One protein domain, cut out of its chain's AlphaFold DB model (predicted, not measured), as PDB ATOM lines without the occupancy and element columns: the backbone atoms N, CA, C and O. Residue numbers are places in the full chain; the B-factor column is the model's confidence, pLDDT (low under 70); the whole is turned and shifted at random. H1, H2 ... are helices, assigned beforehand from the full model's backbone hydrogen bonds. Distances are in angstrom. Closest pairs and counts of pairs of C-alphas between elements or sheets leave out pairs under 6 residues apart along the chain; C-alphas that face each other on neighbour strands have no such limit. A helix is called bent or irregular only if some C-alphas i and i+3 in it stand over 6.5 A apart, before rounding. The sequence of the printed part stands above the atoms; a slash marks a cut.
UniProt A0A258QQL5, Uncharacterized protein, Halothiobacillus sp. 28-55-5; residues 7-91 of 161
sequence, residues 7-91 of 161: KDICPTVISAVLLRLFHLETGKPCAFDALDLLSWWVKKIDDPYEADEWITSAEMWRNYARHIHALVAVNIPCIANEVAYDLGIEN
ATOM      1  N   LYS A   7     -18.284  27.987   1.173       46.50
ATOM      2  CA  LYS A   7     -17.263  28.004   0.116       46.50
ATOM      3  C   LYS A   7     -17.631  28.908  -1.064       46.50
ATOM      4  O   LYS A   7     -16.729  29.449  -1.688       46.50
ATOM      5  N   ASP A   8     -18.922  29.090  -1.329       55.50
ATOM      6  CA  ASP A   8     -19.435  29.958  -2.396       55.50
ATOM      7  C   ASP A   8     -19.453  31.437  -1.970       55.50
ATOM      8  O   ASP A   8     -19.513  32.318  -2.820       55.50
ATOM      9  N   ILE A   9     -19.386  31.708  -0.658       64.81
ATOM     10  CA  ILE A   9     -19.368  33.060  -0.070       64.81
ATOM     11  C   ILE A   9     -17.941  33.483   0.311       64.81
ATOM     12  O   ILE A   9     -17.566  34.643   0.177       64.81
ATOM     13  N   CYS A  10     -17.120  32.555   0.799       69.75
ATOM     14  CA  CYS A  10     -15.804  32.855   1.352       69.75
ATOM     15  C   CYS A  10     -14.706  32.241   0.473       69.75
ATOM     16  O   CYS A  10     -14.370  31.068   0.658       69.75
ATOM     17  N   PRO A  11     -14.080  33.017  -0.429       63.38
ATOM     18  CA  PRO A  11     -13.056  32.497  -1.337       63.38
ATOM     19  C   PRO A  11     -11.759  32.088  -0.625       63.38
ATOM     20  O   PRO A  11     -10.923  31.400  -1.209       63.38
ATOM     21  N   THR A  12     -11.565  32.496   0.635       68.88
ATOM     22  CA  THR A  12     -10.391  32.132   1.438       68.88
ATOM     23  C   THR A  12     -10.780  31.653   2.836       68.88
ATOM     24  O   THR A  12     -11.813  32.042   3.386       68.88
ATOM     25  N   VAL A  13      -9.899  30.859   3.457       68.69
ATOM     26  CA  VAL A  13     -10.050  30.404   4.852       68.69
ATOM     27  C   VAL A  13     -10.157  31.591   5.813       68.69
ATOM     28  O   VAL A  13     -10.992  31.579   6.712       68.69
ATOM     29  N   ILE A  14      -9.369  32.646   5.592       70.06
ATOM     30  CA  ILE A  14      -9.408  33.851   6.431       70.06
ATOM     31  C   ILE A  14     -10.734  34.606   6.260       70.06
ATOM     32  O   ILE A  14     -11.292  35.065   7.252       70.06
ATOM     33  N   SER A  15     -11.296  34.659   5.048       71.38
ATOM     34  CA  SER A  15     -12.621  35.258   4.810       71.38
ATOM     35  C   SER A  15     -13.715  34.527   5.600       71.38
ATOM     36  O   SER A  15     -14.581  35.158   6.199       71.38
ATOM     37  N   ALA A  16     -13.635  33.194   5.674       72.38
ATOM     38  CA  ALA A  16     -14.559  32.390   6.472       72.38
ATOM     39  C   ALA A  16     -14.401  32.631   7.983       72.38
ATOM     40  O   ALA A  16     -15.400  32.677   8.702       72.38
ATOM     41  N   VAL A  17     -13.165  32.811   8.462       77.56
ATOM     42  CA  VAL A  17     -12.887  33.168   9.863       77.56
ATOM     43  C   VAL A  17     -13.457  34.549  10.195       77.56
ATOM     44  O   VAL A  17     -14.160  34.675  11.194       77.56
ATOM     45  N   LEU A  18     -13.230  35.554   9.346       78.25
ATOM     46  CA  LEU A  18     -13.758  36.910   9.526       78.25
ATOM     47  C   LEU A  18     -15.287  36.934   9.562       78.25
ATOM     48  O   LEU A  18     -15.872  37.499  10.480       78.25
ATOM     49  N   LEU A  19     -15.940  36.256   8.615       79.50
ATOM     50  CA  LEU A  19     -17.398  36.161   8.591       79.50
ATOM     51  C   LEU A  19     -17.939  35.460   9.846       79.50
ATOM     52  O   LEU A  19     -18.966  35.850  10.402       79.50
ATOM     53  N   ARG A  20     -17.236  34.429  10.333       79.06
ATOM     54  CA  ARG A  20     -17.607  33.745  11.573       79.06
ATOM     55  C   ARG A  20     -17.462  34.654  12.795       79.06
ATOM     56  O   ARG A  20     -18.358  34.628  13.634       79.06
ATOM     57  N   LEU A  21     -16.380  35.427  12.895       81.62
ATOM     58  CA  LEU A  21     -16.168  36.400  13.973       81.62
ATOM     59  C   LEU A  21     -17.257  37.474  13.966       81.62
ATOM     60  O   LEU A  21     -17.926  37.665  14.978       81.62
ATOM     61  N   PHE A  22     -17.530  38.061  12.799       83.75
ATOM     62  CA  PHE A  22     -18.619  39.015  12.613       83.75
ATOM     63  C   PHE A  22     -19.966  38.463  13.107       83.75
ATOM     64  O   PHE A  22     -20.673  39.128  13.867       83.75
ATOM     65  N   HIS A  23     -20.323  37.226  12.743       83.44
ATOM     66  CA  HIS A  23     -21.565  36.600  13.210       83.44
ATOM     67  C   HIS A  23     -21.602  36.386  14.728       83.44
ATOM     68  O   HIS A  23     -22.663  36.523  15.335       83.44
ATOM     69  N   LEU A  24     -20.468  36.018  15.334       83.19
ATOM     70  CA  LEU A  24     -20.369  35.806  16.778       83.19
ATOM     71  C   LEU A  24     -20.531  37.117  17.551       83.19
ATOM     72  O   LEU A  24     -21.234  37.133  18.557       83.19
ATOM     73  N   GLU A  25     -19.925  38.203  17.072       82.88
ATOM     74  CA  GLU A  25     -19.978  39.508  17.736       82.88
ATOM     75  C   GLU A  25     -21.311  40.233  17.534       82.88
ATOM     76  O   GLU A  25     -21.818  40.870  18.453       82.88
ATOM     77  N   THR A  26     -21.898  40.141  16.340       81.25
ATOM     78  CA  THR A  26     -23.118  40.894  16.004       81.25
ATOM     79  C   THR A  26     -24.409  40.121  16.253       81.25
ATOM     80  O   THR A  26     -25.486  40.714  16.255       81.25
ATOM     81  N   GLY A  27     -24.336  38.797  16.427       79.69
ATOM     82  CA  GLY A  27     -25.513  37.945  16.589       79.69
ATOM     83  C   GLY A  27     -26.419  37.887  15.351       79.69
ATOM     84  O   GLY A  27     -27.588  37.528  15.484       79.69
ATOM     85  N   LYS A  28     -25.911  38.241  14.159       72.06
ATOM     86  CA  LYS A  28     -26.639  38.223  12.875       72.06
ATOM     87  C   LYS A  28     -26.288  36.960  12.061       72.06
ATOM     88  O   LYS A  28     -25.300  36.973  11.342       72.06
ATOM     89  N   PRO A  29     -27.059  35.858  12.129       61.53
ATOM     90  CA  PRO A  29     -26.657  34.581  11.527       61.53
ATOM     91  C   PRO A  29     -27.016  34.374  10.043       61.53
ATOM     92  O   PRO A  29     -26.618  33.347   9.495       61.53
ATOM     93  N   CYS A  30     -27.790  35.256   9.391       56.25
ATOM     94  CA  CYS A  30     -28.553  34.845   8.196       56.25
ATOM     95  C   CYS A  30     -28.482  35.733   6.941       56.25
ATOM     96  O   CYS A  30     -29.105  35.376   5.942       56.25
ATOM     97  N   ALA A  31     -27.731  36.831   6.916       58.91
ATOM     98  CA  ALA A  31     -27.532  37.588   5.680       58.91
ATOM     99  C   ALA A  31     -26.068  37.995   5.568       58.91
ATOM    100  O   ALA A  31     -25.555  38.717   6.420       58.91
ATOM    101  N   PHE A  32     -25.400  37.487   4.531       64.81
ATOM    102  CA  PHE A  32     -24.103  38.005   4.140       64.81
ATOM    103  C   PHE A  32     -24.328  39.371   3.492       64.81
ATOM    104  O   PHE A  32     -24.781  39.449   2.351       64.81
ATOM    105  N   ASP A  33     -24.049  40.424   4.250       74.44
ATOM    106  CA  ASP A  33     -23.988  41.789   3.752       74.44
ATOM    107  C   ASP A  33     -22.537  42.267   3.875       74.44
ATOM    108  O   ASP A  33     -21.991  42.435   4.969       74.44
ATOM    109  N   ALA A  34     -21.893  42.428   2.718       71.56
ATOM    110  CA  ALA A  34     -20.512  42.876   2.621       71.56
ATOM    111  C   ALA A  34     -20.308  44.267   3.244       71.56
ATOM    112  O   ALA A  34     -19.235  44.538   3.782       71.56
ATOM    113  N   LEU A  35     -21.335  45.123   3.218       76.50
ATOM    114  CA  LEU A  35     -21.285  46.473   3.774       76.50
ATOM    115  C   LEU A  35     -21.360  46.464   5.298       76.50
ATOM    116  O   LEU A  35     -20.692  47.263   5.957       76.50
ATOM    117  N   ASP A  36     -22.136  45.544   5.867       79.06
ATOM    118  CA  ASP A  36     -22.167  45.313   7.312       79.06
ATOM    119  C   ASP A  36     -20.816  44.767   7.805       79.06
ATOM    120  O   ASP A  36     -20.312  45.225   8.833       79.06
ATOM    121  N   LEU A  37     -20.201  43.839   7.058       78.94
ATOM    122  CA  LEU A  37     -18.870  43.309   7.377       78.94
ATOM    123  C   LEU A  37     -17.790  44.397   7.285       78.94
ATOM    124  O   LEU A  37     -16.942  44.496   8.172       78.94
ATOM    125  N   LEU A  38     -17.830  45.226   6.241       78.31
ATOM    126  CA  LEU A  38     -16.922  46.358   6.071       78.31
ATOM    127  C   LEU A  38     -17.102  47.398   7.184       78.31
ATOM    128  O   LEU A  38     -16.122  47.805   7.798       78.31
ATOM    129  N   SER A  39     -18.346  47.780   7.494       78.88
ATOM    130  CA  SER A  39     -18.657  48.716   8.586       78.88
ATOM    131  C   SER A  39     -18.129  48.203   9.929       78.88
ATOM    132  O   SER A  39     -17.560  48.967  10.705       78.88
ATOM    133  N   TRP A  40     -18.318  46.908  10.205       81.00
ATOM    134  CA  TRP A  40     -17.784  46.263  11.404       81.00
ATOM    135  C   TRP A  40     -16.256  46.326  11.437       81.00
ATOM    136  O   TRP A  40     -15.690  46.687  12.462       81.00
ATOM    137  N   TRP A  41     -15.594  46.045  10.315       78.69
ATOM    138  CA  TRP A  41     -14.139  46.089  10.211       78.69
ATOM    139  C   TRP A  41     -13.557  47.497  10.399       78.69
ATOM    140  O   TRP A  41     -12.638  47.669  11.192       78.69
ATOM    141  N   VAL A  42     -14.106  48.508   9.715       74.44
ATOM    142  CA  VAL A  42     -13.646  49.907   9.816       74.44
ATOM    143  C   VAL A  42     -13.796  50.429  11.245       74.44
ATOM    144  O   VAL A  42     -12.862  51.012  11.790       74.44
ATOM    145  N   LYS A  43     -14.916  50.118  11.912       74.44
ATOM    146  CA  LYS A  43     -15.149  50.520  13.307       74.44
ATOM    147  C   LYS A  43     -14.068  50.004  14.267       74.44
ATOM    148  O   LYS A  43     -13.670  50.722  15.178       74.44
ATOM    149  N   LYS A  44     -13.559  48.787  14.041       71.81
ATOM    150  CA  LYS A  44     -12.465  48.193  14.830       71.81
ATOM    151  C   LYS A  44     -11.123  48.902  14.631       71.81
ATOM    152  O   LYS A  44     -10.209  48.649  15.399       71.81
ATOM    153  N   ILE A  45     -10.968  49.721  13.594       66.69
ATOM    154  CA  ILE A  45      -9.725  50.450  13.315       66.69
ATOM    155  C   ILE A  45      -9.797  51.869  13.879       66.69
ATOM    156  O   ILE A  45      -8.820  52.336  14.462       66.69
ATOM    157  N   ASP A  46     -10.954  52.521  13.745       65.12
ATOM    158  CA  ASP A  46     -11.178  53.882  14.242       65.12
ATOM    159  C   ASP A  46     -11.249  53.960  15.775       65.12
ATOM    160  O   ASP A  46     -10.880  54.983  16.354       65.12
ATOM    161  N   ASP A  47     -11.694  52.889  16.445       63.00
ATOM    162  CA  ASP A  47     -11.729  52.799  17.907       63.00
ATOM    163  C   ASP A  47     -10.748  51.728  18.429       63.00
ATOM    164  O   ASP A  47     -11.073  50.535  18.442       63.00
ATOM    165  N   PRO A  48      -9.560  52.132  18.928       53.50
ATOM    166  CA  PRO A  48      -8.564  51.219  19.486       53.50
ATOM    167  C   PRO A  48      -9.061  50.398  20.681       53.50
ATOM    168  O   PRO A  48      -8.436  49.395  21.017       53.50
ATOM    169  N   TYR A  49     -10.139  50.824  21.354       54.72
ATOM    170  CA  TYR A  49     -10.738  50.087  22.469       54.72
ATOM    171  C   TYR A  49     -11.719  49.006  22.002       54.72
ATOM    172  O   TYR A  49     -11.981  48.063  22.748       54.72
ATOM    173  N   GLU A  50     -12.259  49.130  20.785       59.66
ATOM    174  CA  GLU A  50     -13.039  48.073  20.134       59.66
ATOM    175  C   GLU A  50     -12.168  47.137  19.289       59.66
ATOM    176  O   GLU A  50     -12.583  46.003  19.026       59.66
ATOM    177  N   ALA A  51     -10.979  47.594  18.882       56.38
ATOM    178  CA  ALA A  51      -9.949  46.786  18.251       56.38
ATOM    179  C   ALA A  51      -9.503  45.669  19.203       56.38
ATOM    180  O   ALA A  51      -8.891  45.917  20.242       56.38
ATOM    181  N   ASP A  52      -9.777  44.418  18.852       61.84
ATOM    182  CA  ASP A  52      -9.199  43.309  19.600       61.84
ATOM    183  C   ASP A  52      -7.664  43.301  19.455       61.84
ATOM    184  O   ASP A  52      -7.117  43.648  18.403       61.84
ATOM    185  N   GLU A  53      -6.962  42.785  20.470       58.50
ATOM    186  CA  GLU A  53      -5.492  42.670  20.498       58.50
ATOM    187  C   GLU A  53      -4.888  41.951  19.276       58.50
ATOM    188  O   GLU A  53      -3.700  42.110  18.991       58.50
ATOM    189  N   TRP A  54      -5.663  41.169  18.519       60.66
ATOM    190  CA  TRP A  54      -5.154  40.502  17.321       60.66
ATOM    191  C   TRP A  54      -4.970  41.454  16.130       60.66
ATOM    192  O   TRP A  54      -4.109  41.196  15.305       60.66
ATOM    193  N   ILE A  55      -5.664  42.592  16.033       62.19
ATOM    194  CA  ILE A  55      -5.496  43.533  14.897       62.19
ATOM    195  C   ILE A  55      -4.295  44.486  15.119       62.19
ATOM    196  O   ILE A  55      -3.982  45.330  14.286       62.19
ATOM    197  N   THR A  56      -3.540  44.311  16.208       57.69
ATOM    198  CA  THR A  56      -2.513  45.247  16.708       57.69
ATOM    199  C   THR A  56      -1.326  45.531  15.784       57.69
ATOM    200  O   THR A  56      -0.570  46.466  16.051       57.69
ATOM    201  N   SER A  57      -1.139  44.780  14.693       64.38
ATOM    202  CA  SER A  57      -0.086  45.063  13.712       64.38
ATOM    203  C   SER A  57      -0.644  45.558  12.379       64.38
ATOM    204  O   SER A  57      -1.607  45.012  11.835       64.38
ATOM    205  N   ALA A  58       0.040  46.547  11.797       61.44
ATOM    206  CA  ALA A  58      -0.268  47.055  10.463       61.44
ATOM    207  C   ALA A  58      -0.264  45.942   9.393       61.44
ATOM    208  O   ALA A  58      -1.024  46.010   8.432       61.44
ATOM    209  N   GLU A  59       0.557  44.898   9.546       63.22
ATOM    210  CA  GLU A  59       0.579  43.755   8.623       63.22
ATOM    211  C   GLU A  59      -0.669  42.874   8.729       63.22
ATOM    212  O   GLU A  59      -1.219  42.472   7.701       63.22
ATOM    213  N   MET A  60      -1.148  42.595   9.946       69.00
ATOM    214  CA  MET A  60      -2.372  41.818  10.140       69.00
ATOM    215  C   MET A  60      -3.585  42.564   9.602       69.00
ATOM    216  O   MET A  60      -4.359  41.980   8.845       69.00
ATOM    217  N   TRP A  61      -3.696  43.859   9.900       70.94
ATOM    218  CA  TRP A  61      -4.738  44.721   9.345       70.94
ATOM    219  C   TRP A  61      -4.809  44.629   7.809       70.94
ATOM    220  O   TRP A  61      -5.854  44.278   7.256       70.94
ATOM    221  N   ARG A  62      -3.678  44.825   7.113       71.00
ATOM    222  CA  ARG A  62      -3.586  44.705   5.642       71.00
ATOM    223  C   ARG A  62      -4.035  43.338   5.145       71.00
ATOM    224  O   ARG A  62      -4.695  43.219   4.113       71.00
ATOM    225  N   ASN A  63      -3.662  42.284   5.862       69.94
ATOM    226  CA  ASN A  63      -4.012  40.929   5.472       69.94
ATOM    227  C   ASN A  63      -5.531  40.698   5.532       69.94
ATOM    228  O   ASN A  63      -6.110  40.142   4.602       69.94
ATOM    229  N   TYR A  64      -6.199  41.178   6.578       75.81
ATOM    230  CA  TYR A  64      -7.652  41.054   6.705       75.81
ATOM    231  C   TYR A  64      -8.412  41.939   5.719       75.81
ATOM    232  O   TYR A  64      -9.356  41.452   5.100       75.81
ATOM    233  N   ALA A  65      -7.950  43.169   5.478       76.50
ATOM    234  CA  ALA A  65      -8.503  44.045   4.447       76.50
ATOM    235  C   ALA A  65      -8.526  43.357   3.067       76.50
ATOM    236  O   ALA A  65      -9.562  43.324   2.403       76.50
ATOM    237  N   ARG A  66      -7.437  42.678   2.668       73.81
ATOM    238  CA  ARG A  66      -7.411  41.882   1.421       73.81
ATOM    239  C   ARG A  66      -8.483  40.800   1.381       73.81
ATOM    240  O   ARG A  66      -9.053  40.543   0.325       73.81
ATOM    241  N   HIS A  67      -8.725  40.131   2.502       76.00
ATOM    242  CA  HIS A  67      -9.693  39.044   2.567       76.00
ATOM    243  C   HIS A  67     -11.134  39.540   2.558       76.00
ATOM    244  O   HIS A  67     -11.953  38.932   1.878       76.00
ATOM    245  N   ILE A  68     -11.423  40.669   3.210       79.94
ATOM    246  CA  ILE A  68     -12.722  41.344   3.101       79.94
ATOM    247  C   ILE A  68     -12.963  41.743   1.647       79.94
ATOM    248  O   ILE A  68     -13.974  41.346   1.075       79.94
ATOM    249  N   HIS A  69     -11.998  42.418   1.019       79.00
ATOM    250  CA  HIS A  69     -12.080  42.799  -0.388       79.00
ATOM    251  C   HIS A  69     -12.295  41.589  -1.313       79.00
ATOM    252  O   HIS A  69     -13.178  41.617  -2.162       79.00
ATOM    253  N   ALA A  70     -11.539  40.499  -1.137       73.12
ATOM    254  CA  ALA A  70     -11.700  39.288  -1.944       73.12
ATOM    255  C   ALA A  70     -13.103  38.675  -1.799       73.12
ATOM    256  O   ALA A  70     -13.700  38.237  -2.780       73.12
ATOM    257  N   LEU A  71     -13.637  38.662  -0.581       75.56
ATOM    258  CA  LEU A  71     -14.985  38.187  -0.305       75.56
ATOM    259  C   LEU A  71     -16.052  39.127  -0.898       75.56
ATOM    260  O   LEU A  71     -17.031  38.630  -1.447       75.56
ATOM    261  N   VAL A  72     -15.848  40.447  -0.918       78.62
ATOM    262  CA  VAL A  72     -16.743  41.374  -1.637       78.62
ATOM    263  C   VAL A  72     -16.662  41.151  -3.145       78.62
ATOM    264  O   VAL A  72     -17.694  40.991  -3.782       78.62
ATOM    265  N   ALA A  73     -15.462  41.042  -3.711       75.94
ATOM    266  CA  ALA A  73     -15.255  40.864  -5.147       75.94
ATOM    267  C   ALA A  73     -15.939  39.609  -5.710       75.94
ATOM    268  O   ALA A  73     -16.422  39.626  -6.838       75.94
ATOM    269  N   VAL A  74     -16.003  38.527  -4.931       73.44
ATOM    270  CA  VAL A  74     -16.667  37.284  -5.351       73.44
ATOM    271  C   VAL A  74     -18.190  37.368  -5.242       73.44
ATOM    272  O   VAL A  74     -18.890  36.798  -6.075       73.44
ATOM    273  N   ASN A  75     -18.719  38.066  -4.235       71.06
ATOM    274  CA  ASN A  75     -20.159  38.065  -3.957       71.06
ATOM    275  C   ASN A  75     -20.905  39.266  -4.541       71.06
ATOM    276  O   ASN A  75     -22.076  39.136  -4.891       71.06
ATOM    277  N   ILE A  76     -20.252  40.426  -4.597       75.56
ATOM    278  CA  ILE A  76     -20.800  41.716  -5.028       75.56
ATOM    279  C   ILE A  76     -19.714  42.474  -5.828       75.56
ATOM    280  O   ILE A  76     -19.218  43.517  -5.396       75.56
ATOM    281  N   PRO A  77     -19.293  41.952  -6.996       71.50
ATOM    282  CA  PRO A  77     -18.186  42.512  -7.782       71.50
ATOM    283  C   PRO A  77     -18.381  43.982  -8.179       71.50
ATOM    284  O   PRO A  77     -17.398  44.704  -8.312       71.50
ATOM    285  N   CYS A  78     -19.630  44.435  -8.335       69.38
ATOM    286  CA  CYS A  78     -19.966  45.812  -8.711       69.38
ATOM    287  C   CYS A  78     -19.527  46.877  -7.699       69.38
ATOM    288  O   CYS A  78     -19.394  48.021  -8.104       69.38
ATOM    289  N   ILE A  79     -19.307  46.518  -6.429       72.06
ATOM    290  CA  ILE A  79     -18.885  47.466  -5.376       72.06
ATOM    291  C   ILE A  79     -17.463  47.193  -4.880       72.06
ATOM    292  O   ILE A  79     -17.014  47.766  -3.890       72.06
ATOM    293  N   ALA A  80     -16.769  46.227  -5.486       74.69
ATOM    294  CA  ALA A  80     -15.512  45.724  -4.949       74.69
ATOM    295  C   ALA A  80     -14.426  46.806  -4.931       74.69
ATOM    296  O   ALA A  80     -13.659  46.876  -3.976       74.69
ATOM    297  N   ASN A  81     -14.396  47.672  -5.946       70.19
ATOM    298  CA  ASN A  81     -13.413  48.747  -6.048       70.19
ATOM    299  C   ASN A  81     -13.649  49.828  -4.989       70.19
ATOM    300  O   ASN A  81     -12.699  50.258  -4.339       70.19
ATOM    301  N   GLU A  82     -14.902  50.221  -4.774       73.38
ATOM    302  CA  GLU A  82     -15.292  51.170  -3.735       73.38
ATOM    303  C   GLU A  82     -14.967  50.613  -2.343       73.38
ATOM    304  O   GLU A  82     -14.363  51.294  -1.520       73.38
ATOM    305  N   VAL A  83     -15.255  49.330  -2.105       76.88
ATOM    306  CA  VAL A  83     -14.883  48.666  -0.848       76.88
ATOM    307  C   VAL A  83     -13.364  48.567  -0.674       76.88
ATOM    308  O   VAL A  83     -12.867  48.760   0.434       76.88
ATOM    309  N   ALA A  84     -12.599  48.274  -1.731       75.38
ATOM    310  CA  ALA A  84     -11.131  48.260  -1.669       75.38
ATOM    311  C   ALA A  84     -10.584  49.604  -1.183       75.38
ATOM    312  O   ALA A  84      -9.631  49.674  -0.411       75.38
ATOM    313  N   TYR A  85     -11.227  50.659  -1.642       71.31
ATOM    314  CA  TYR A  85     -10.873  52.017  -1.352       71.31
ATOM    315  C   TYR A  85     -11.182  52.401   0.109       71.31
ATOM    316  O   TYR A  85     -10.293  52.910   0.791       71.31
ATOM    317  N   ASP A  86     -12.350  52.037   0.652       74.12
ATOM    318  CA  ASP A  86     -12.645  52.242   2.084       74.12
ATOM    319  C   ASP A  86     -11.705  51.429   2.985       74.12
ATOM    320  O   ASP A  86     -11.381  51.825   4.104       74.12
ATOM    321  N   LEU A  87     -11.209  50.299   2.478       75.31
ATOM    322  CA  LEU A  87     -10.197  49.472   3.129       75.31
ATOM    323  C   LEU A  87      -8.766  50.029   3.007       75.31
ATOM    324  O   LEU A  87      -7.841  49.406   3.532       75.31
ATOM    325  N   GLY A  88      -8.561  51.162   2.327       68.75
ATOM    326  CA  GLY A  88      -7.250  51.791   2.149       68.75
ATOM    327  C   GLY A  88      -6.327  51.054   1.169       68.75
ATOM    328  O   GLY A  88      -5.102  51.118   1.300       68.75
ATOM    329  N   ILE A  89      -6.891  50.316   0.207       70.94
ATOM    330  CA  ILE A  89      -6.146  49.565  -0.808       70.94
ATOM    331  C   ILE A  89      -6.071  50.399  -2.104       70.94
ATOM    332  O   ILE A  89      -7.072  50.551  -2.800       70.94
ATOM    333  N   GLU A  90      -4.898  50.942  -2.454       59.66
ATOM    334  CA  GLU A  90      -4.741  51.777  -3.661       59.66
ATOM    335  C   GLU A  90      -4.490  50.961  -4.929       59.66
ATOM    336  O   GLU A  90      -3.584  50.124  -4.984       59.66
ATOM    337  N   ASN A  91      -5.271  51.253  -5.967       55.12
ATOM    338  CA  ASN A  91      -5.053  50.835  -7.349       55.12
ATOM    339  C   ASN A  91      -4.517  52.065  -8.114       55.12
ATOM    340  O   ASN A  91      -5.047  53.152  -7.899       55.12
TER     341      ASN A  91
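Overview. This is residues 7 to 91 of the 161 residues of an uncharacterized protein of Halothiobacillus sp. 28-55-5 (UniProt A0A258QQL5). Three helices, H2, H3 and H4, run up and down in a small bundle, their centres making a triangle, and H1 lies crosswise to them, packed mainly on H3. A long link, residues 47 to 57, joins H2 to H3 at one end of the bundle, while H3 turns straight into H4 at the other. The printed part has 85 residues with four named helices, in the order H1, H2, H3, H4, and no named strand; the class is all helix. The whole is compact, with a radius of gyration of the C-alphas of 12.1 A and spans of 33 by 31 by 20 A.

Along the chain. The longest helix, H3, holds residues 58 to 75 and measures 26.2 A from first to last C-alpha, from C-alpha 58 at (-0.268, 47.055, 10.463) to C-alpha 75 at (-20.159, 38.065, -3.957). H2, residues 34 to 46, measures 18.5 A. H4, residues 77 to 86, measures 14.9 A; it is irregular, with C-alphas 78 and 81 at 7.7 A, and its line is a rough one. H1, residues 13 to 26, measures 20.1 A and begins with C-alpha 13 at (-10.050, 30.404, 4.852).

Arrangement. H3 is the hub and touches the three other helices. H3 and H4 form a helical hairpin, opposite ways at a shallow tilt of 20 degrees; H3 touches H4 with residues 65 to 73 alone, and the closest C-alphas, of Ala 73 and Ala 80, are 4.9 A apart. H2 and H3 form another helical hairpin, opposite ways at a shallow tilt of 13 degrees; residues 34 to 38 of H2 touch residues 68 to 72 of H3, and the closest C-alphas, of Ala 34 and Val 72, are 5.9 A apart. H2 and H4 run the same way at a shallow tilt of 7 degrees and are close but not clearly touching, with the closest C-alphas, of Leu 38 and Val 83, at 7.6 A. H1 is about perpendicular to H3, at 88 degrees, and touches it with residues 14 to 18 alone; the closest C-alphas, of Ser 15 and His 67, are 5.3 A apart. H1 and H2, about perpendicular at 80 degrees, only just touch, with 3 pairs of C-alphas within 8 A, the closest being those of Phe 22 and Leu 37 at 6.8 A. H1 and H4 are apart. Each O i to N i+4 pair is within hydrogen-bond range in H1 and H3, against 8 of 9 in H2 and 4 of 6 in H4.

Size, cuts and confidence. The two C-alphas farthest apart, of Gly 27 and Asn 91, are 34.0 A from each other. The printed part has no cut. The link from H2 to H3 is long, with 11 residues. The mean pLDDT of the printed part is 70.7, and 32 residues are under 70, among them residues 7 to 13 and 45 to 60.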